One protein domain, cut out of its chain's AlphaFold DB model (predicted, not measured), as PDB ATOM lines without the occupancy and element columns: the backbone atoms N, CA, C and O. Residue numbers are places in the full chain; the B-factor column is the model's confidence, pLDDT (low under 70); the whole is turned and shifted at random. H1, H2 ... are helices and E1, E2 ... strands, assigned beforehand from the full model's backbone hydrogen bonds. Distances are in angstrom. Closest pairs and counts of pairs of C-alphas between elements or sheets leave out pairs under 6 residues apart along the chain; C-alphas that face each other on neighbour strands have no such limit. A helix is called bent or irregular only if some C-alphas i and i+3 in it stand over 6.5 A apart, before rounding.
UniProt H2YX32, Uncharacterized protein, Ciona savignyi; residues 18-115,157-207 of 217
ATOM      1  N   PHE A  18      59.869  25.618 -29.016       88.81
ATOM      2  CA  PHE A  18      58.869  24.657 -29.487       88.81
ATOM      3  C   PHE A  18      58.964  23.326 -28.746       88.81
ATOM      4  O   PHE A  18      57.932  22.790 -28.342       88.81
ATOM      5  N   GLU A  19      60.173  22.815 -28.517       89.25
ATOM      6  CA  GLU A  19      60.385  21.608 -27.717       89.25
ATOM      7  C   GLU A  19      59.877  21.800 -26.283       89.25
ATOM      8  O   GLU A  19      59.078  20.992 -25.803       89.25
ATOM      9  N   TYR A  20      60.245  22.915 -25.641       91.38
ATOM     10  CA  TYR A  20      59.731  23.299 -24.326       91.38
ATOM     11  C   TYR A  20      58.201  23.289 -24.308       91.38
ATOM     12  O   TYR A  20      57.591  22.634 -23.468       91.38
ATOM     13  N   ARG A  21      57.559  23.951 -25.274       90.38
ATOM     14  CA  ARG A  21      56.096  24.033 -25.354       90.38
ATOM     15  C   ARG A  21      55.448  22.675 -25.622       90.38
ATOM     16  O   ARG A  21      54.356  22.423 -25.120       90.38
ATOM     17  N   ASN A  22      56.095  21.791 -26.377       89.81
ATOM     18  CA  ASN A  22      55.591  20.443 -26.638       89.81
ATOM     19  C   ASN A  22      55.714  19.532 -25.407       89.81
ATOM     20  O   ASN A  22      54.830  18.711 -25.169       89.81
ATOM     21  N   ILE A  23      56.779  19.671 -24.610       90.31
ATOM     22  CA  ILE A  23      56.994  18.877 -23.391       90.31
ATOM     23  C   ILE A  23      56.181  19.432 -22.217       90.31
ATOM     24  O   ILE A  23      55.499  18.672 -21.532       90.31
ATOM     25  N   VAL A  24      56.225  20.736 -21.969       89.38
ATOM     26  CA  VAL A  24      55.558  21.372 -20.821       89.38
ATOM     27  C   VAL A  24      54.072  21.621 -21.091       89.38
ATOM     28  O   VAL A  24      53.247  21.559 -20.180       89.38
ATOM     29  N   GLY A  25      53.689  21.854 -22.348       86.25
ATOM     30  CA  GLY A  25      52.307  22.151 -22.708       86.25
ATOM     31  C   GLY A  25      51.844  23.474 -22.099       86.25
ATOM     32  O   GLY A  25      52.296  24.537 -22.506       86.25
ATOM     33  N   GLU A  26      50.911  23.394 -21.151       84.00
ATOM     34  CA  GLU A  26      50.363  24.546 -20.411       84.00
ATOM     35  C   GLU A  26      50.542  24.392 -18.888       84.00
ATOM     36  O   GLU A  26      49.907  25.094 -18.101       84.00
ATOM     37  N   ASP A  27      51.398  23.460 -18.453       84.94
ATOM     38  CA  ASP A  27      51.666  23.210 -17.030       84.94
ATOM     39  C   ASP A  27      52.526  24.308 -16.376       84.94
ATOM     40  O   ASP A  27      52.708  24.317 -15.161       84.94
ATOM     41  N   ASP A  28      53.033  25.251 -17.168       85.81
ATOM     42  CA  ASP A  28      53.791  26.410 -16.699       85.81
ATOM     43  C   ASP A  28      52.901  27.579 -16.245       85.81
ATOM     44  O   ASP A  28      53.391  28.606 -15.774       85.81
ATOM     45  N   HIS A  29      51.575  27.428 -16.366       84.44
ATOM     46  CA  HIS A  29      50.576  28.414 -15.950       84.44
ATOM     47  C   HIS A  29      50.823  29.823 -16.523       84.44
ATOM     48  O   HIS A  29      50.455  30.828 -15.911       84.44
ATOM     49  N   GLY A  30      51.436  29.903 -17.708       83.69
ATOM     50  CA  GLY A  30      51.740  31.161 -18.389       83.69
ATOM     51  C   GLY A  30      53.047  31.830 -17.956       83.69
ATOM     52  O   GLY A  30      53.353  32.914 -18.454       83.69
ATOM     53  N   ARG A  31      53.838  31.206 -17.073       90.81
ATOM     54  CA  ARG A  31      55.181  31.663 -16.701       90.81
ATOM     55  C   ARG A  31      56.216  30.626 -17.118       90.81
ATOM     56  O   ARG A  31      56.275  29.554 -16.533       90.81
ATOM     57  N   LEU A  32      57.096  31.002 -18.044       89.31
ATOM     58  CA  LEU A  32      58.189  30.136 -18.484       89.31
ATOM     59  C   LEU A  32      59.038  29.657 -17.306       89.31
ATOM     60  O   LEU A  32      59.452  30.461 -16.462       89.31
ATOM     61  N   PHE A  33      59.316  28.357 -17.285       91.56
ATOM     62  CA  PHE A  33      60.243  27.774 -16.330       91.56
ATOM     63  C   PHE A  33      61.654  28.311 -16.540       91.56
ATOM     64  O   PHE A  33      62.108  28.566 -17.658       91.56
ATOM     65  N   THR A  34      62.376  28.434 -15.436       92.31
ATOM     66  CA  THR A  34      63.829  28.561 -15.459       92.31
ATOM     67  C   THR A  34      64.464  27.277 -16.012       92.31
ATOM     68  O   THR A  34      63.844  26.211 -15.965       92.31
ATOM     69  N   PRO A  35      65.719  27.324 -16.499       90.75
ATOM     70  CA  PRO A  35      66.409  26.125 -16.977       90.75
ATOM     71  C   PRO A  35      66.424  24.988 -15.944       90.75
ATOM     72  O   PRO A  35      66.186  23.838 -16.294       90.75
ATOM     73  N   GLN A  36      66.621  25.318 -14.664       92.12
ATOM     74  CA  GLN A  36      66.617  24.340 -13.577       92.12
ATOM     75  C   GLN A  36      65.229  23.710 -13.373       92.12
ATOM     76  O   GLN A  36      65.110  22.488 -13.326       92.12
ATOM     77  N   GLU A  37      64.173  24.528 -13.315       93.00
ATOM     78  CA  GLU A  37      62.789  24.047 -13.194       93.00
ATOM     79  C   GLU A  37      62.392  23.156 -14.379       93.00
ATOM     80  O   GLU A  37      61.714  22.145 -14.192       93.00
ATOM     81  N   TYR A  38      62.843  23.487 -15.593       92.12
ATOM     82  CA  TYR A  38      62.578  22.686 -16.784       92.12
ATOM     83  C   TYR A  38      63.287  21.324 -16.749       92.12
ATOM     84  O   TYR A  38      62.667  20.302 -17.058       92.12
ATOM     85  N   GLU A  39      64.555  21.271 -16.334       92.50
ATOM     86  CA  GLU A  39      65.278  20.004 -16.166       92.50
ATOM     87  C   GLU A  39      64.634  19.110 -15.102       92.50
ATOM     88  O   GLU A  39      64.454  17.906 -15.314       92.50
ATOM     89  N   ASP A  40      64.232  19.688 -13.972       93.62
ATOM     90  CA  ASP A  40      63.575  18.940 -12.900       93.62
ATOM     91  C   ASP A  40      62.170  18.475 -13.312       93.62
ATOM     92  O   ASP A  40      61.770  17.345 -13.005       93.62
ATOM     93  N   TYR A  41      61.447  19.283 -14.096       92.62
ATOM     94  CA  TYR A  41      60.188  18.879 -14.720       92.62
ATOM     95  C   TYR A  41      60.398  17.680 -15.651       92.62
ATOM     96  O   TYR A  41      59.709  16.668 -15.499       92.62
ATOM     97  N   LYS A  42      61.392  17.730 -16.551       92.38
ATOM     98  CA  LYS A  42      61.734  16.616 -17.451       92.38
ATOM     99  C   LYS A  42      62.037  15.330 -16.680       92.38
ATOM    100  O   LYS A  42      61.423  14.298 -16.949       92.38
ATOM    101  N   LYS A  43      62.907  15.378 -15.669       92.75
ATOM    102  CA  LYS A  43      63.236  14.192 -14.847       92.75
ATOM    103  C   LYS A  43      61.998  13.531 -14.238       92.75
ATOM    104  O   LYS A  43      61.970  12.313 -14.082       92.75
ATOM    105  N   LYS A  44      60.970  14.318 -13.916       90.69
ATOM    106  CA  LYS A  44      59.709  13.832 -13.352       90.69
ATOM    107  C   LYS A  44      58.742  13.290 -14.408       90.69
ATOM    108  O   LYS A  44      58.149  12.236 -14.187       90.69
ATOM    109  N   VAL A  45      58.525  14.010 -15.512       90.69
ATOM    110  CA  VAL A  45      57.450  13.676 -16.468       90.69
ATOM    111  C   VAL A  45      57.873  12.693 -17.545       90.69
ATOM    112  O   VAL A  45      57.053  11.874 -17.953       90.69
ATOM    113  N   LEU A  46      59.133  12.736 -17.990       89.31
ATOM    114  CA  LEU A  46      59.596  11.908 -19.104       89.31
ATOM    115  C   LEU A  46      59.450  10.408 -18.793       89.31
ATOM    116  O   LEU A  46      58.804   9.722 -19.583       89.31
ATOM    117  N   PRO A  47      59.927   9.880 -17.642       90.31
ATOM    118  CA  PRO A  47      59.788   8.452 -17.348       90.31
ATOM    119  C   PRO A  47      58.321   8.027 -17.232       90.31
ATOM    120  O   PRO A  47      57.928   6.975 -17.730       90.31
ATOM    121  N   MET A  48      57.490   8.881 -16.625       90.31
ATOM    122  CA  MET A  48      56.059   8.631 -16.458       90.31
ATOM    123  C   MET A  48      55.331   8.556 -17.805       90.31
ATOM    124  O   MET A  48      54.499   7.672 -17.990       90.31
ATOM    125  N   ARG A  49      55.651   9.448 -18.751       90.06
ATOM    126  CA  ARG A  49      55.063   9.439 -20.097       90.06
ATOM    127  C   ARG A  49      55.527   8.255 -20.925       90.06
ATOM    128  O   ARG A  49      54.709   7.680 -21.624       90.06
ATOM    129  N   MET A  50      56.797   7.867 -20.818       86.75
ATOM    130  CA  MET A  50      57.310   6.681 -21.513       86.75
ATOM    131  C   MET A  50      56.651   5.395 -21.000       86.75
ATOM    132  O   MET A  50      56.379   4.490 -21.781       86.75
ATOM    133  N   GLN A  51      56.368   5.314 -19.697       87.56
ATOM    134  CA  GLN A  51      55.751   4.130 -19.101       87.56
ATOM    135  C   GLN A  51      54.230   4.079 -19.296       87.56
ATOM    136  O   GLN A  51      53.688   3.033 -19.633       87.56
ATOM    137  N   ASN A  52      53.536   5.201 -19.081       88.38
ATOM    138  CA  ASN A  52      52.071   5.269 -19.041       88.38
ATOM    139  C   ASN A  52      51.502   6.190 -20.126       88.38
ATOM    140  O   ASN A  52      50.547   6.936 -19.885       88.38
ATOM    141  N   ARG A  53      52.089   6.170 -21.324       90.69
ATOM    142  CA  ARG A  53      51.527   6.881 -22.472       90.69
ATOM    143  C   ARG A  53      50.107   6.387 -22.745       90.69
ATOM    144  O   ARG A  53      49.884   5.191 -22.920       90.69
ATOM    145  N   LEU A  54      49.166   7.322 -22.849       92.81
ATOM    146  CA  LEU A  54      47.792   7.019 -23.230       92.81
ATOM    147  C   LEU A  54      47.646   7.018 -24.747       92.81
ATOM    148  O   LEU A  54      47.886   8.041 -25.389       92.81
ATOM    149  N   TYR A  55      47.178   5.904 -25.297       93.44
ATOM    150  CA  TYR A  55      46.692   5.835 -26.665       93.44
ATOM    151  C   TYR A  55      45.186   6.056 -26.655       93.44
ATOM    152  O   TYR A  55      44.451   5.292 -26.037       93.44
ATOM    153  N   VAL A  56      44.730   7.128 -27.305       95.12
ATOM    154  CA  VAL A  56      43.311   7.499 -27.312       95.12
ATOM    155  C   VAL A  56      42.810   7.593 -28.744       95.12
ATOM    156  O   VAL A  56      43.311   8.392 -29.543       95.12
ATOM    157  N   SER A  57      41.806   6.785 -29.059       94.81
ATOM    158  CA  SER A  57      41.178   6.702 -30.375       94.81
ATOM    159  C   SER A  57      39.665   6.827 -30.255       94.81
ATOM    160  O   SER A  57      39.070   6.539 -29.221       94.81
ATOM    161  N   TRP A  58      39.033   7.298 -31.318       95.56
ATOM    162  CA  TRP A  58      37.596   7.242 -31.511       95.56
ATOM    163  C   TRP A  58      37.329   6.203 -32.586       95.56
ATOM    164  O   TRP A  58      37.668   6.423 -33.755       95.56
ATOM    165  N   SER A  59      36.791   5.067 -32.155       93.62
ATOM    166  CA  SER A  59      36.754   3.847 -32.952       93.62
ATOM    167  C   SER A  59      35.326   3.359 -33.132       93.62
ATOM    168  O   SER A  59      34.513   3.503 -32.216       93.62
ATOM    169  N   ASN A  60      35.019   2.811 -34.305       92.94
ATOM    170  CA  ASN A  60      33.705   2.243 -34.599       92.94
ATOM    171  C   ASN A  60      33.571   0.804 -34.061       92.94
ATOM    172  O   ASN A  60      34.524   0.231 -33.525       92.94
ATOM    173  N   VAL A  61      32.382   0.215 -34.220       89.12
ATOM    174  CA  VAL A  61      32.082  -1.174 -33.819       89.12
ATOM    175  C   VAL A  61      32.954  -2.225 -34.515       89.12
ATOM    176  O   VAL A  61      33.237  -3.256 -33.913       89.12
ATOM    177  N   ASP A  62      33.433  -1.944 -35.729       86.81
ATOM    178  CA  ASP A  62      34.311  -2.841 -36.495       86.81
ATOM    179  C   ASP A  62      35.775  -2.781 -36.028       86.81
ATOM    180  O   ASP A  62      36.629  -3.519 -36.516       86.81
ATOM    181  N   GLY A  63      36.088  -1.894 -35.078       85.94
ATOM    182  CA  GLY A  63      37.421  -1.738 -34.506       85.94
ATOM    183  C   GLY A  63      38.334  -0.767 -35.256       85.94
ATOM    184  O   GLY A  63      39.482  -0.616 -34.842       85.94
ATOM    185  N   MET A  64      37.853  -0.073 -36.293       89.12
ATOM    186  CA  MET A  64      38.613   0.964 -36.998       89.12
ATOM    187  C   MET A  64      38.794   2.199 -36.119       89.12
ATOM    188  O   MET A  64      37.819   2.756 -35.617       89.12
ATOM    189  N   ASP A  65      40.019   2.717 -36.023       92.44
ATOM    190  CA  ASP A  65      40.312   4.002 -35.378       92.44
ATOM    191  C   ASP A  65      39.958   5.190 -36.301       92.44
ATOM    192  O   ASP A  65      40.837   5.846 -36.880       92.44
ATOM    193  N   CYS A  66      38.662   5.500 -36.419       92.44
ATOM    194  CA  CYS A  66      38.124   6.571 -37.266       92.44
ATOM    195  C   CYS A  66      38.718   7.956 -36.961       92.44
ATOM    196  O   CYS A  66      38.899   8.761 -37.876       92.44
ATOM    197  N   LYS A  67      39.094   8.235 -35.707       94.00
ATOM    198  CA  LYS A  67      39.918   9.404 -35.361       94.00
ATOM    199  C   LYS A  67      40.935   9.065 -34.283       94.00
ATOM    200  O   LYS A  67      40.586   8.472 -33.271       94.00
ATOM    201  N   LEU A  68      42.181   9.494 -34.458       94.19
ATOM    202  CA  LEU A  68      43.162   9.479 -33.375       94.19
ATOM    203  C   LEU A  68      43.086  10.810 -32.632       94.19
ATOM    204  O   LEU A  68      43.066  11.885 -33.239       94.19
ATOM    205  N   ILE A  69      42.978  10.732 -31.310       95.56
ATOM    206  CA  ILE A  69      42.883  11.911 -30.458       95.56
ATOM    207  C   ILE A  69      44.299  12.421 -30.210       95.56
ATOM    208  O   ILE A  69      45.160  11.666 -29.772       95.56
ATOM    209  N   GLY A  70      44.530  13.698 -30.492       94.25
ATOM    210  CA  GLY A  70      45.802  14.372 -30.262       94.25
ATOM    211  C   GLY A  70      45.624  15.644 -29.435       94.25
ATOM    212  O   GLY A  70      44.495  15.998 -29.089       94.25
ATOM    213  N   PRO A  71      46.709  16.386 -29.161       93.25
ATOM    214  CA  PRO A  71      46.712  17.508 -28.220       93.25
ATOM    215  C   PRO A  71      45.740  18.626 -28.611       93.25
ATOM    216  O   PRO A  71      45.190  19.302 -27.743       93.25
ATOM    217  N   GLU A  72      45.505  18.792 -29.911       92.75
ATOM    218  CA  GLU A  72      44.662  19.827 -30.508       92.75
ATOM    219  C   GLU A  72      43.211  19.376 -30.746       92.75
ATOM    220  O   GLU A  72      42.351  20.186 -31.100       92.75
ATOM    221  N   THR A  73      42.901  18.098 -30.509       95.06
ATOM    222  CA  THR A  73      41.549  17.563 -30.676       95.06
ATOM    223  C   THR A  73      40.612  18.146 -29.620       95.06
ATOM    224  O   THR A  73      40.926  18.163 -28.430       95.06
ATOM    225  N   MET A  74      39.445  18.636 -30.047       94.69
ATOM    226  CA  MET A  74      38.482  19.270 -29.147       94.69
ATOM    227  C   MET A  74      37.608  18.242 -28.424       94.69
ATOM    228  O   MET A  74      37.101  17.296 -29.024       94.69
ATOM    229  N   CYS A  75      37.392  18.489 -27.139       95.50
ATOM    230  CA  CYS A  75      36.384  17.837 -26.316       95.50
ATOM    231  C   CYS A  75      35.014  18.512 -26.507       95.50
ATOM    232  O   CYS A  75      34.932  19.678 -26.902       95.50
ATOM    233  N   PHE A  76      33.935  17.827 -26.129       95.06
ATOM    234  CA  PHE A  76      32.569  18.352 -26.054       95.06
ATOM    235  C   PHE A  76      32.501  19.650 -25.235       95.06
ATOM    236  O   PHE A  76      31.748  20.565 -25.551       95.06
ATOM    237  N   CYS A  77      33.346  19.773 -24.206       94.75
ATOM    238  CA  CYS A  77      33.450  20.975 -23.383       94.75
ATOM    239  C   CYS A  77      34.121  22.174 -24.076       94.75
ATOM    240  O   CYS A  77      34.326  23.195 -23.428       94.75
ATOM    241  N   GLN A  78      34.468  22.045 -25.360       93.50
ATOM    242  CA  GLN A  78      35.143  23.037 -26.206       93.50
ATOM    243  C   GLN A  78      36.607  23.333 -25.838       93.50
ATOM    244  O   GLN A  78      37.247  24.158 -26.485       93.50
ATOM    245  N   HIS A  79      37.179  22.609 -24.873       94.81
ATOM    246  CA  HIS A  79      38.614  22.637 -24.583       94.81
ATOM    247  C   HIS A  79      39.354  21.524 -25.326       94.81
ATOM    248  O   HIS A  79      38.766  20.512 -25.717       94.81
ATOM    249  N   ARG A  80      40.658  21.701 -25.526       95.31
ATOM    250  CA  ARG A  80      41.499  20.752 -26.267       95.31
ATOM    251  C   ARG A  80      41.907  19.575 -25.384       95.31
ATOM    252  O   ARG A  80      41.910  19.676 -24.158       95.31
ATOM    253  N   TYR A  81      42.292  18.455 -25.983       95.50
ATOM    254  CA  TYR A  81      42.763  17.279 -25.248       95.50
ATOM    255  C   TYR A  81      43.961  17.601 -24.339       95.50
ATOM    256  O   TYR A  81      43.984  17.168 -23.191       95.50
ATOM    257  N   LYS A  82      44.886  18.471 -24.774       93.19
ATOM    258  CA  LYS A  82      46.004  18.948 -23.933       93.19
ATOM    259  C   LYS A  82      45.583  19.721 -22.678       93.19
ATOM    260  O   LYS A  82      46.338  19.801 -21.714       93.19
ATOM    261  N   HIS A  83      44.363  20.262 -22.671       93.62
ATOM    262  CA  HIS A  83      43.764  20.907 -21.500       93.62
ATOM    263  C   HIS A  83      43.208  19.902 -20.498       93.62
ATOM    264  O   HIS A  83      42.728  20.302 -19.443       93.62
ATOM    265  N   HIS A  84      43.255  18.607 -20.800       94.69
ATOM    266  CA  HIS A  84      42.841  17.552 -19.892       94.69
ATOM    267  C   HIS A  84      44.054  16.889 -19.230       94.69
ATOM    268  O   HIS A  84      45.194  17.012 -19.682       94.69
ATOM    269  N   LYS A  85      43.816  16.205 -18.111       93.88
ATOM    270  CA  LYS A  85      44.832  15.401 -17.437       93.88
ATOM    271  C   LYS A  85      45.129  14.168 -18.287       93.88
ATOM    272  O   LYS A  85      44.276  13.301 -18.422       93.88
ATOM    273  N   THR A  86      46.333  14.117 -18.840       92.12
ATOM    274  CA  THR A  86      46.815  13.031 -19.711       92.12
ATOM    275  C   THR A  86      48.019  12.297 -19.129       92.12
ATOM    276  O   THR A  86      48.340  11.200 -19.566       92.12
ATOM    277  N   ASP A  87      48.633  12.875 -18.098       91.50
ATOM    278  CA  ASP A  87      49.777  12.324 -17.390       91.50
ATOM    279  C   ASP A  87      49.325  11.572 -16.130       91.50
ATOM    280  O   ASP A  87      48.744  12.155 -15.201       91.50
ATOM    281  N   PHE A  88      49.602  10.267 -16.089       90.81
ATOM    282  CA  PHE A  88      49.213   9.384 -14.992       90.81
ATOM    283  C   PHE A  88      50.371   8.488 -14.548       90.81
ATOM    284  O   PHE A  88      51.181   8.025 -15.346       90.81
ATOM    285  N   LYS A  89      50.439   8.226 -13.238       89.44
ATOM    286  CA  LYS A  89      51.429   7.308 -12.647       89.44
ATOM    287  C   LYS A  89      51.067   5.835 -12.832       89.44
ATOM    288  O   LYS A  89      51.930   4.980 -12.673       89.44
ATOM    289  N   GLN A  90      49.799   5.555 -13.099       88.81
ATOM    290  CA  GLN A  90      49.264   4.220 -13.321       88.81
ATOM    291  C   GLN A  90      48.438   4.236 -14.611       88.81
ATOM    292  O   GLN A  90      47.889   5.292 -14.947       88.81
ATOM    293  N   PRO A  91      48.333   3.097 -15.312       87.00
ATOM    294  CA  PRO A  91      47.455   2.956 -16.465       87.00
ATOM    295  C   PRO A  91      46.016   3.368 -16.154       87.00
ATOM    296  O   PRO A  91      45.446   2.950 -15.147       87.00
ATOM    297  N   VAL A  92      45.431   4.165 -17.043       88.25
ATOM    298  CA  VAL A  92      44.039   4.620 -16.964       88.25
ATOM    299  C   VAL A  92      43.195   3.809 -17.929       88.25
ATOM    300  O   VAL A  92      43.598   3.606 -19.072       88.25
ATOM    301  N   LYS A  93      42.012   3.388 -17.476       84.69
ATOM    302  CA  LYS A  93      41.065   2.615 -18.298       84.69
ATOM    303  C   LYS A  93      39.749   3.340 -18.555       84.69
ATOM    304  O   LYS A  93      39.067   3.010 -19.520       84.69
ATOM    305  N   ASP A  94      39.386   4.325 -17.732       88.88
ATOM    306  CA  ASP A  94      38.145   5.082 -17.905       88.88
ATOM    307  C   ASP A  94      38.419   6.491 -18.450       88.88
ATOM    308  O   ASP A  94      39.163   7.291 -17.880       88.88
ATOM    309  N   ILE A  95      37.741   6.834 -19.546       87.56
ATOM    310  CA  ILE A  95      37.781   8.157 -20.180       87.56
ATOM    311  C   ILE A  95      37.338   9.291 -19.250       87.56
ATOM    312  O   ILE A  95      37.754  10.443 -19.413       87.56
ATOM    313  N   LYS A  96      36.558   8.972 -18.215       89.06
ATOM    314  CA  LYS A  96      36.159   9.907 -17.155       89.06
ATOM    315  C   LYS A  96      37.327  10.368 -16.280       89.06
ATOM    316  O   LYS A  96      37.238  11.416 -15.639       89.06
ATOM    317  N   GLU A  97      38.434   9.628 -16.247       91.31
ATOM    318  CA  GLU A  97      39.636  10.030 -15.506       91.31
ATOM    319  C   GLU A  97      40.409  11.151 -16.211       91.31
ATOM    320  O   GLU A  97      41.093  11.943 -15.553       91.31
ATOM    321  N   ILE A  98      40.241  11.284 -17.532       94.31
ATOM    322  CA  ILE A  98      40.814  12.362 -18.348       94.31
ATOM    323  C   ILE A  98      39.999  13.645 -18.125       94.31
ATOM    324  O   ILE A  98      39.217  14.083 -18.967       94.31
ATOM    325  N   LYS A  99      40.134  14.244 -16.939       94.56
ATOM    326  CA  LYS A  99      39.399  15.454 -16.529       94.56
ATOM    327  C   LYS A  99      40.016  16.719 -17.115       94.56
ATOM    328  O   LYS A  99      41.236  16.824 -17.214       94.56
ATOM    329  N   CYS A 100      39.184  17.702 -17.457       95.44
ATOM    330  CA  CYS A 100      39.654  19.018 -17.891       95.44
ATOM    331  C   CYS A 100      40.312  19.780 -16.724       95.44
ATOM    332  O   CYS A 100      39.791  19.778 -15.610       95.44
ATOM    333  N   LYS A 101      41.448  20.432 -16.992       93.81
ATOM    334  CA  LYS A 101      42.224  21.249 -16.042       93.81
ATOM    335  C   LYS A 101      41.788  22.722 -16.034       93.81
ATOM    336  O   LYS A 101      42.201  23.469 -15.153       93.81
ATOM    337  N   ILE A 102      40.965  23.149 -16.996       92.62
ATOM    338  CA  ILE A 102      40.491  24.537 -17.085       92.62
ATOM    339  C   ILE A 102      39.547  24.848 -15.925       92.62
ATOM    340  O   ILE A 102      38.558  24.145 -15.693       92.62
ATOM    341  N   VAL A 103      39.845  25.938 -15.220       91.25
ATOM    342  CA  VAL A 103      39.076  26.407 -14.065       91.25
ATOM    343  C   VAL A 103      37.614  26.628 -14.460       91.25
ATOM    344  O   VAL A 103      37.308  27.314 -15.430       91.25
ATOM    345  N   GLY A 104      36.699  26.023 -13.701       90.75
ATOM    346  CA  GLY A 104      35.255  26.155 -13.916       90.75
ATOM    347  C   GLY A 104      34.658  25.213 -14.967       90.75
ATOM    348  O   GLY A 104      33.431  25.137 -15.057       90.75
ATOM    349  N   CYS A 105      35.466  24.452 -15.715       93.88
ATOM    350  CA  CYS A 105      34.949  23.435 -16.629       93.88
ATOM    351  C   CYS A 105      34.349  22.262 -15.841       93.88
ATOM    352  O   CYS A 105      34.987  21.712 -14.945       93.88
ATOM    353  N   LYS A 106      33.117  21.859 -16.176       92.62
ATOM    354  CA  LYS A 106      32.399  20.805 -15.442       92.62
ATOM    355  C   LYS A 106      32.253  19.503 -16.226       92.62
ATOM    356  O   LYS A 106      31.354  18.721 -15.912       92.62
ATOM    357  N   CYS A 107      33.080  19.277 -17.248       94.25
ATOM    358  CA  CYS A 107      33.011  18.038 -18.014       94.25
ATOM    359  C   CYS A 107      33.351  16.826 -17.135       94.25
ATOM    360  O   CYS A 107      34.180  16.896 -16.227       94.25
ATOM    361  N   SER A 108      32.692  15.700 -17.401       90.94
ATOM    362  CA  SER A 108      32.909  14.442 -16.674       90.94
ATOM    363  C   SER A 108      34.197  13.719 -17.071       90.94
ATOM    364  O   SER A 108      34.554  12.742 -16.428       90.94
ATOM    365  N   GLY A 109      34.850  14.166 -18.139       93.44
ATOM    366  CA  GLY A 109      35.973  13.510 -18.793       93.44
ATOM    367  C   GLY A 109      36.121  14.018 -20.224       93.44
ATOM    368  O   GLY A 109      35.314  14.839 -20.685       93.44
ATOM    369  N   PHE A 110      37.120  13.516 -20.941       95.62
ATOM    370  CA  PHE A 110      37.275  13.823 -22.356       95.62
ATOM    371  C   PHE A 110      36.163  13.148 -23.167       95.62
ATOM    372  O   PHE A 110      35.888  11.969 -23.008       95.62
ATOM    373  N   ASN A 111      35.488  13.901 -24.027       94.94
ATOM    374  CA  ASN A 111      34.414  13.386 -24.871       94.94
ATOM    375  C   ASN A 111      34.605  13.967 -26.263       94.94
ATOM    376  O   ASN A 111      34.428  15.168 -26.449       94.94
ATOM    377  N   PHE A 112      35.012  13.149 -27.225       95.00
ATOM    378  CA  PHE A 112      35.209  13.620 -28.588       95.00
ATOM    379  C   PHE A 112      33.869  13.776 -29.314       95.00
ATOM    380  O   PHE A 112      32.988  12.926 -29.196       95.00
ATOM    381  N   VAL A 113      33.736  14.851 -30.094       92.69
ATOM    382  CA  VAL A 113      32.663  15.001 -31.082       92.69
ATOM    383  C   VAL A 113      33.295  15.407 -32.408       92.69
ATOM    384  O   VAL A 113      34.015  16.411 -32.445       92.69
ATOM    385  N   PRO A 114      33.046  14.661 -33.497       93.00
ATOM    386  CA  PRO A 114      33.565  15.017 -34.806       93.00
ATOM    387  C   PRO A 114      32.929  16.311 -35.326       93.00
ATOM    388  O   PRO A 114      31.949  16.829 -34.789       93.00
ATOM    389  N   LYS A 115      33.509  16.843 -36.400       91.12
ATOM    390  CA  LYS A 115      32.957  17.955 -37.178       91.12
ATOM    391  C   LYS A 115      32.688  17.484 -38.596       91.12
ATOM    392  O   LYS A 115      33.371  16.587 -39.084       91.12
ATOM    393  N   GLY A 157      32.832   9.012 -42.109       90.25
ATOM    394  CA  GLY A 157      33.394   8.527 -43.372       90.25
ATOM    395  C   GLY A 157      33.585   7.006 -43.423       90.25
ATOM    396  O   GLY A 157      33.567   6.442 -44.509       90.25
ATOM    397  N   CYS A 158      33.675   6.326 -42.272       89.94
ATOM    398  CA  CYS A 158      33.660   4.859 -42.201       89.94
ATOM    399  C   CYS A 158      32.279   4.235 -42.487       89.94
ATOM    400  O   CYS A 158      32.168   3.022 -42.603       89.94
ATOM    401  N   GLY A 159      31.219   5.043 -42.576       91.38
ATOM    402  CA  GLY A 159      29.851   4.591 -42.804       91.38
ATOM    403  C   GLY A 159      29.009   4.436 -41.536       91.38
ATOM    404  O   GLY A 159      27.790   4.529 -41.648       91.38
ATOM    405  N   SER A 160      29.598   4.285 -40.349       93.06
ATOM    406  CA  SER A 160      28.856   4.144 -39.083       93.06
ATOM    407  C   SER A 160      28.301   5.485 -38.560       93.06
ATOM    408  O   SER A 160      28.809   6.570 -38.875       93.06
ATOM    409  N   MET A 161      27.243   5.434 -37.749       94.25
ATOM    410  CA  MET A 161      26.645   6.577 -37.051       94.25
ATOM    411  C   MET A 161      27.512   7.050 -35.878       94.25
ATOM    412  O   MET A 161      28.336   6.312 -35.345       94.25
ATOM    413  N   LEU A 162      27.300   8.291 -35.426       93.75
ATOM    414  CA  LEU A 162      28.026   8.878 -34.290       93.75
ATOM    415  C   LEU A 162      28.002   7.998 -33.023       93.75
ATOM    416  O   LEU A 162      29.019   7.872 -32.351       93.75
ATOM    417  N   GLU A 163      26.845   7.421 -32.696       92.50
ATOM    418  CA  GLU A 163      26.631   6.616 -31.483       92.50
ATOM    419  C   GLU A 163      27.254   5.216 -31.543       92.50
ATOM    420  O   GLU A 163      27.471   4.598 -30.506       92.50
ATOM    421  N   GLU A 164      27.613   4.751 -32.741       94.44
ATOM    422  CA  GLU A 164      28.314   3.480 -32.967       94.44
ATOM    423  C   GLU A 164      29.830   3.607 -32.757       94.44
ATOM    424  O   GLU A 164      30.587   2.686 -33.055       94.44
ATOM    425  N   HIS A 165      30.291   4.758 -32.268       94.88
ATOM    426  CA  HIS A 165      31.690   4.978 -31.961       94.88
ATOM    427  C   HIS A 165      31.913   5.193 -30.474       94.88
ATOM    428  O   HIS A 165      31.162   5.890 -29.787       94.88
ATOM    429  N   VAL A 166      33.033   4.668 -29.995       93.69
ATOM    430  CA  VAL A 166      33.471   4.802 -28.611       93.69
ATOM    431  C   VAL A 166      34.841   5.459 -28.596       93.69
ATOM    432  O   VAL A 166      35.712   5.144 -29.403       93.69
ATOM    433  N   THR A 167      35.039   6.394 -27.664       94.31
ATOM    434  CA  THR A 167      36.388   6.885 -27.368       94.31
ATOM    435  C   THR A 167      37.072   5.860 -26.473       94.31
ATOM    436  O   THR A 167      36.660   5.680 -25.328       94.31
ATOM    437  N   GLN A 168      38.077   5.175 -27.002       92.31
ATOM    438  CA  GLN A 168      38.834   4.142 -26.308       92.31
ATOM    439  C   GLN A 168      40.115   4.735 -25.721       92.31
ATOM    440  O   GLN A 168      40.705   5.655 -26.292       92.31
ATOM    441  N   ILE A 169      40.533   4.202 -24.575       94.38
ATOM    442  CA  ILE A 169      41.847   4.456 -23.986       94.38
ATOM    443  C   ILE A 169      42.545   3.120 -23.862       94.38
ATOM    444  O   ILE A 169      41.973   2.164 -23.344       94.38
ATOM    445  N   GLU A 170      43.789   3.093 -24.305       93.81
ATOM    446  CA  GLU A 170      44.623   1.911 -24.270       93.81
ATOM    447  C   GLU A 170      46.010   2.266 -23.744       93.81
ATOM    448  O   GLU A 170      46.565   3.339 -24.014       93.81
ATOM    449  N   THR A 171      46.600   1.319 -23.028       92.94
ATOM    450  CA  THR A 171      48.053   1.245 -22.877       92.94
ATOM    451  C   THR A 171      48.708   0.791 -24.182       92.94
ATOM    452  O   THR A 171      48.060   0.261 -25.088       92.94
ATOM    453  N   ARG A 172      50.033   0.943 -24.268       91.12
ATOM    454  CA  ARG A 172      50.823   0.428 -25.397       91.12
ATOM    455  C   ARG A 172      50.600  -1.074 -25.621       91.12
ATOM    456  O   ARG A 172      50.440  -1.509 -26.755       91.12
ATOM    457  N   GLU A 173      50.583  -1.854 -24.543       92.19
ATOM    458  CA  GLU A 173      50.409  -3.311 -24.591       92.19
ATOM    459  C   GLU A 173      49.004  -3.708 -25.052       92.19
ATOM    460  O   GLU A 173      48.861  -4.572 -25.918       92.19
ATOM    461  N   GLU A 174      47.966  -3.051 -24.523       93.25
ATOM    462  CA  GLU A 174      46.575  -3.280 -24.932       93.25
ATOM    463  C   GLU A 174      46.374  -2.950 -26.415       93.25
ATOM    464  O   GLU A 174      45.772  -3.744 -27.140       93.25
ATOM    465  N   ARG A 175      46.973  -1.853 -26.892       91.81
ATOM    466  CA  ARG A 175      46.898  -1.445 -28.299       91.81
ATOM    467  C   ARG A 175      47.564  -2.448 -29.242       91.81
ATOM    468  O   ARG A 175      46.973  -2.818 -30.255       91.81
ATOM    469  N   ILE A 176      48.755  -2.939 -28.888       92.00
ATOM    470  CA  ILE A 176      49.442  -4.000 -29.647       92.00
ATOM    471  C   ILE A 176      48.597  -5.274 -29.652       92.00
ATOM    472  O   ILE A 176      48.440  -5.906 -30.694       92.00
ATOM    473  N   LYS A 177      48.006  -5.640 -28.509       93.06
ATOM    474  CA  LYS A 177      47.127  -6.809 -28.399       93.06
ATOM    475  C   LYS A 177      45.872  -6.675 -29.268       93.06
ATOM    476  O   LYS A 177      45.416  -7.676 -29.813       93.06
ATOM    477  N   ARG A 178      45.344  -5.459 -29.442       89.31
ATOM    478  CA  ARG A 178      44.257  -5.147 -30.388       89.31
ATOM    479  C   ARG A 178      44.732  -5.113 -31.852       89.31
ATOM    480  O   ARG A 178      43.946  -4.789 -32.734       89.31
ATOM    481  N   GLY A 179      46.003  -5.410 -32.132       87.69
ATOM    482  CA  GLY A 179      46.576  -5.400 -33.480       87.69
ATOM    483  C   GLY A 179      46.770  -3.999 -34.059       87.69
ATOM    484  O   GLY A 179      46.911  -3.853 -35.268       87.69
ATOM    485  N   HIS A 180      46.743  -2.964 -33.218       88.75
ATOM    486  CA  HIS A 180      46.846  -1.579 -33.655       88.75
ATOM    487  C   HIS A 180      48.282  -1.061 -33.551       88.75
ATOM    488  O   HIS A 180      49.021  -1.421 -32.630       88.75
ATOM    489  N   PRO A 181      48.682  -0.163 -34.462       85.69
ATOM    490  CA  PRO A 181      50.039   0.344 -34.488       85.69
ATOM    491  C   PRO A 181      50.319   1.284 -33.321       85.69
ATOM    492  O   PRO A 181      49.487   2.103 -32.917       85.69
ATOM    493  N   VAL A 182      51.543   1.188 -32.819       88.44
ATOM    494  CA  VAL A 182      52.123   2.071 -31.805       88.44
ATOM    495  C   VAL A 182      53.228   2.902 -32.443       88.44
ATOM    496  O   VAL A 182      53.795   2.513 -33.464       88.44
ATOM    497  N   ALA A 183      53.541   4.060 -31.868       81.00
ATOM    498  CA  ALA A 183      54.572   4.912 -32.447       81.00
ATOM    499  C   ALA A 183      55.947   4.229 -32.344       81.00
ATOM    500  O   ALA A 183      56.312   3.716 -31.283       81.00
ATOM    501  N   GLN A 184      56.714   4.236 -33.438       77.38
ATOM    502  CA  GLN A 184      58.092   3.726 -33.446       77.38
ATOM    503  C   GLN A 184      59.017   4.619 -32.612       77.38
ATOM    504  O   GLN A 184      59.886   4.128 -31.896       77.38
ATOM    505  N   TYR A 185      58.791   5.932 -32.684       79.50
ATOM    506  CA  TYR A 185      59.435   6.934 -31.851       79.50
ATOM    507  C   TYR A 185      58.377   7.638 -31.002       79.50
ATOM    508  O   TYR A 185      57.388   8.155 -31.524       79.50
ATOM    509  N   GLU A 186      58.583   7.651 -29.688       76.50
ATOM    510  CA  GLU A 186      57.663   8.256 -28.728       76.50
ATOM    511  C   GLU A 186      58.292   9.530 -28.173       76.50
ATOM    512  O   GLU A 186      58.974   9.482 -27.147       76.50
ATOM    513  N   PRO A 187      58.110  10.687 -28.840       80.62
ATOM    514  CA  PRO A 187      58.533  11.926 -28.233       80.62
ATOM    515  C   PRO A 187      57.712  12.122 -26.951       80.62
ATOM    516  O   PRO A 187      56.495  11.905 -26.953       80.62
ATOM    517  N   PRO A 188      58.335  12.566 -25.856       84.50
ATOM    518  CA  PRO A 188      57.689  12.653 -24.552       84.50
ATOM    519  C   PRO A 188      56.838  13.928 -24.414       84.50
ATOM    520  O   PRO A 188      56.826  14.603 -23.379       84.50
ATOM    521  N   TYR A 189      56.138  14.282 -25.488       89.56
ATOM    522  CA  TYR A 189      55.293  15.460 -25.582       89.56
ATOM    523  C   TYR A 189      54.003  15.274 -24.786       89.56
ATOM    524  O   TYR A 189      53.477  14.168 -24.632       89.56
ATOM    525  N   ALA A 190      53.484  16.382 -24.275       88.00
ATOM    526  CA  ALA A 190      52.254  16.399 -23.509       88.00
ATOM    527  C   ALA A 190      51.056  16.035 -24.397       88.00
ATOM    528  O   ALA A 190      50.888  16.569 -25.495       88.00
ATOM    529  N   ALA A 191      50.178  15.168 -23.885       90.75
ATOM    530  CA  ALA A 191      48.882  14.866 -24.494       90.75
ATOM    531  C   ALA A 191      48.941  14.390 -25.963       90.75
ATOM    532  O   ALA A 191      48.060  14.722 -26.756       90.75
ATOM    533  N   MET A 192      49.944  13.579 -26.324       91.75
ATOM    534  CA  MET A 192      50.044  12.982 -27.667       91.75
ATOM    535  C   MET A 192      48.833  12.117 -28.038       91.75
ATOM    536  O   MET A 192      48.494  12.019 -29.218       91.75
ATOM    537  N   GLY A 193      48.188  11.501 -27.042       92.88
ATOM    538  CA  GLY A 193      47.054  10.607 -27.251       92.88
ATOM    539  C   GLY A 193      47.403   9.492 -28.239       92.88
ATOM    540  O   GLY A 193      48.476   8.891 -28.172       92.88
ATOM    541  N   GLY A 194      46.510   9.243 -29.195       91.69
ATOM    542  CA  GLY A 194      46.674   8.213 -30.220       91.69
ATOM    543  C   GLY A 194      47.611   8.568 -31.381       91.69
ATOM    544  O   GLY A 194      47.759   7.744 -32.274       91.69
ATOM    545  N   LEU A 195      48.222   9.759 -31.430       91.12
ATOM    546  CA  LEU A 195      49.054  10.156 -32.575       91.12
ATOM    547  C   LEU A 195      50.376   9.376 -32.631       91.12
ATOM    548  O   LEU A 195      51.192   9.464 -31.716       91.12
ATOM    549  N   THR A 196      50.627   8.672 -33.730       87.56
ATOM    550  CA  THR A 196      51.845   7.872 -33.952       87.56
ATOM    551  C   THR A 196      52.728   8.407 -35.077       87.56
ATOM    552  O   THR A 196      53.919   8.105 -35.105       87.56
ATOM    553  N   GLY A 197      52.179   9.250 -35.951       85.25
ATOM    554  CA  GLY A 197      52.873   9.892 -37.061       85.25
ATOM    555  C   GLY A 197      52.041  11.019 -37.678       85.25
ATOM    556  O   GLY A 197      50.986  11.394 -37.161       85.25
ATOM    557  N   LEU A 198      52.506  11.580 -38.796       84.06
ATOM    558  CA  LEU A 198      51.819  12.688 -39.474       84.06
ATOM    559  C   LEU A 198      50.459  12.268 -40.057       84.06
ATOM    560  O   LEU A 198      49.472  12.993 -39.958       84.06
ATOM    561  N   SER A 199      50.393  11.074 -40.627       85.06
ATOM    562  CA  SER A 199      49.179  10.446 -41.166       85.06
ATOM    563  C   SER A 199      48.131  10.134 -40.097       85.06
ATOM    564  O   SER A 199      46.943  10.075 -40.414       85.06
ATOM    565  N   SER A 200      48.510  10.054 -38.815       87.31
ATOM    566  CA  SER A 200      47.549   9.961 -37.709       87.31
ATOM    567  C   SER A 200      46.578  11.151 -37.656       87.31
ATOM    568  O   SER A 200      45.501  11.033 -37.071       87.31
ATOM    569  N   LEU A 201      46.930  12.291 -38.269       88.75
ATOM    570  CA  LEU A 201      46.061  13.470 -38.354       88.75
ATOM    571  C   LEU A 201      44.875  13.271 -39.311       88.75
ATOM    572  O   LEU A 201      43.818  13.882 -39.102       88.75
ATOM    573  N   LEU A 202      45.034  12.411 -40.322       87.81
ATOM    574  CA  LEU A 202      43.971  12.048 -41.257       87.81
ATOM    575  C   LEU A 202      42.877  11.248 -40.544       87.81
ATOM    576  O   LEU A 202      43.104  10.633 -39.495       87.81
ATOM    577  N   ASP A 203      41.678  11.260 -41.112       87.88
ATOM    578  CA  ASP A 203      40.587  10.416 -40.633       87.88
ATOM    579  C   ASP A 203      40.873   8.950 -40.980       87.88
ATOM    580  O   ASP A 203      41.493   8.652 -41.999       87.88
ATOM    581  N   GLY A 204      40.450   8.031 -40.110       84.56
ATOM    582  CA  GLY A 204      40.862   6.623 -40.149       84.56
ATOM    583  C   GLY A 204      40.579   5.940 -41.483       84.56
ATOM    584  O   GLY A 204      41.449   5.262 -42.011       84.56
ATOM    585  N   TYR A 205      39.419   6.214 -42.086       82.12
ATOM    586  CA  TYR A 205      39.034   5.647 -43.383       82.12
ATOM    587  C   TYR A 205      39.924   6.107 -44.556       82.12
ATOM    588  O   TYR A 205      39.898   5.491 -45.616       82.12
ATOM    589  N   MET A 206      40.696   7.188 -44.384       84.56
ATOM    590  CA  MET A 206      41.632   7.712 -45.387       84.56
ATOM    591  C   MET A 206      43.077   7.263 -45.147       84.56
ATOM    592  O   MET A 206      43.946   7.582 -45.961       84.56
ATOM    593  N   ARG A 207      43.372   6.596 -44.024       82.44
ATOM    594  CA  ARG A 207      44.734   6.142 -43.726       82.44
ATOM    595  C   ARG A 207      45.039   4.900 -44.550       82.44
ATOM    596  O   ARG A 207      44.319   3.909 -44.483       82.44
TER     597      ARG A 207
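Overview. This is residues 18 to 115 and 157 to 207 of the 217 residues of an uncharacterized protein of Ciona savignyi (UniProt H2YX32). There is little regular structure: long loops, residues 61 to 115 and 178 to 207, gather about a two-stranded antiparallel ribbon, E1 - E2, with H2 and short H1 at one end of the longest axis. The 149 printed residues run H1, H2, E1, E2, H3, mixed in class with 42 in named elements; the whole is compact, radius of gyration of the C-alphas 15.4 A, spans 50 by 36 by 27 A.

Along the chain. H1, residues 18 to 24, begins at C-alpha 18 (58.869, 24.657, -29.487). H2, residues 35 to 51, 24.5 A, has a kink of 28 degrees near residue 44 and is only just irregular: C-alphas 44 and 47 are 6.7 A apart. E1 is residues 55 to 60, E2 165 to 170; H3, 172 to 177, ends at C-alpha 177 (47.127, -6.809, -28.399).

Arrangement. E1 and E2 are antiparallel, 155 degrees, with N 168 and O 57 at 2.8 A. H1 and H2 are close but not clearly touching; their closest C-alphas, Ile 23 and Lys 42, are 7.9 A apart. The closest C-alphas of E1 and H3, Tyr 55 and Arg 172, are 6.9 A apart. Every O i to N i+4 pair is within hydrogen-bond range in H1 and H3, 11 of 13 in H2.

Size, cuts and confidence. Residues 116 to 156 are cut out, C-alphas 115 and 157 standing 11.3 A apart. No printed residue is under 70 in pLDDT.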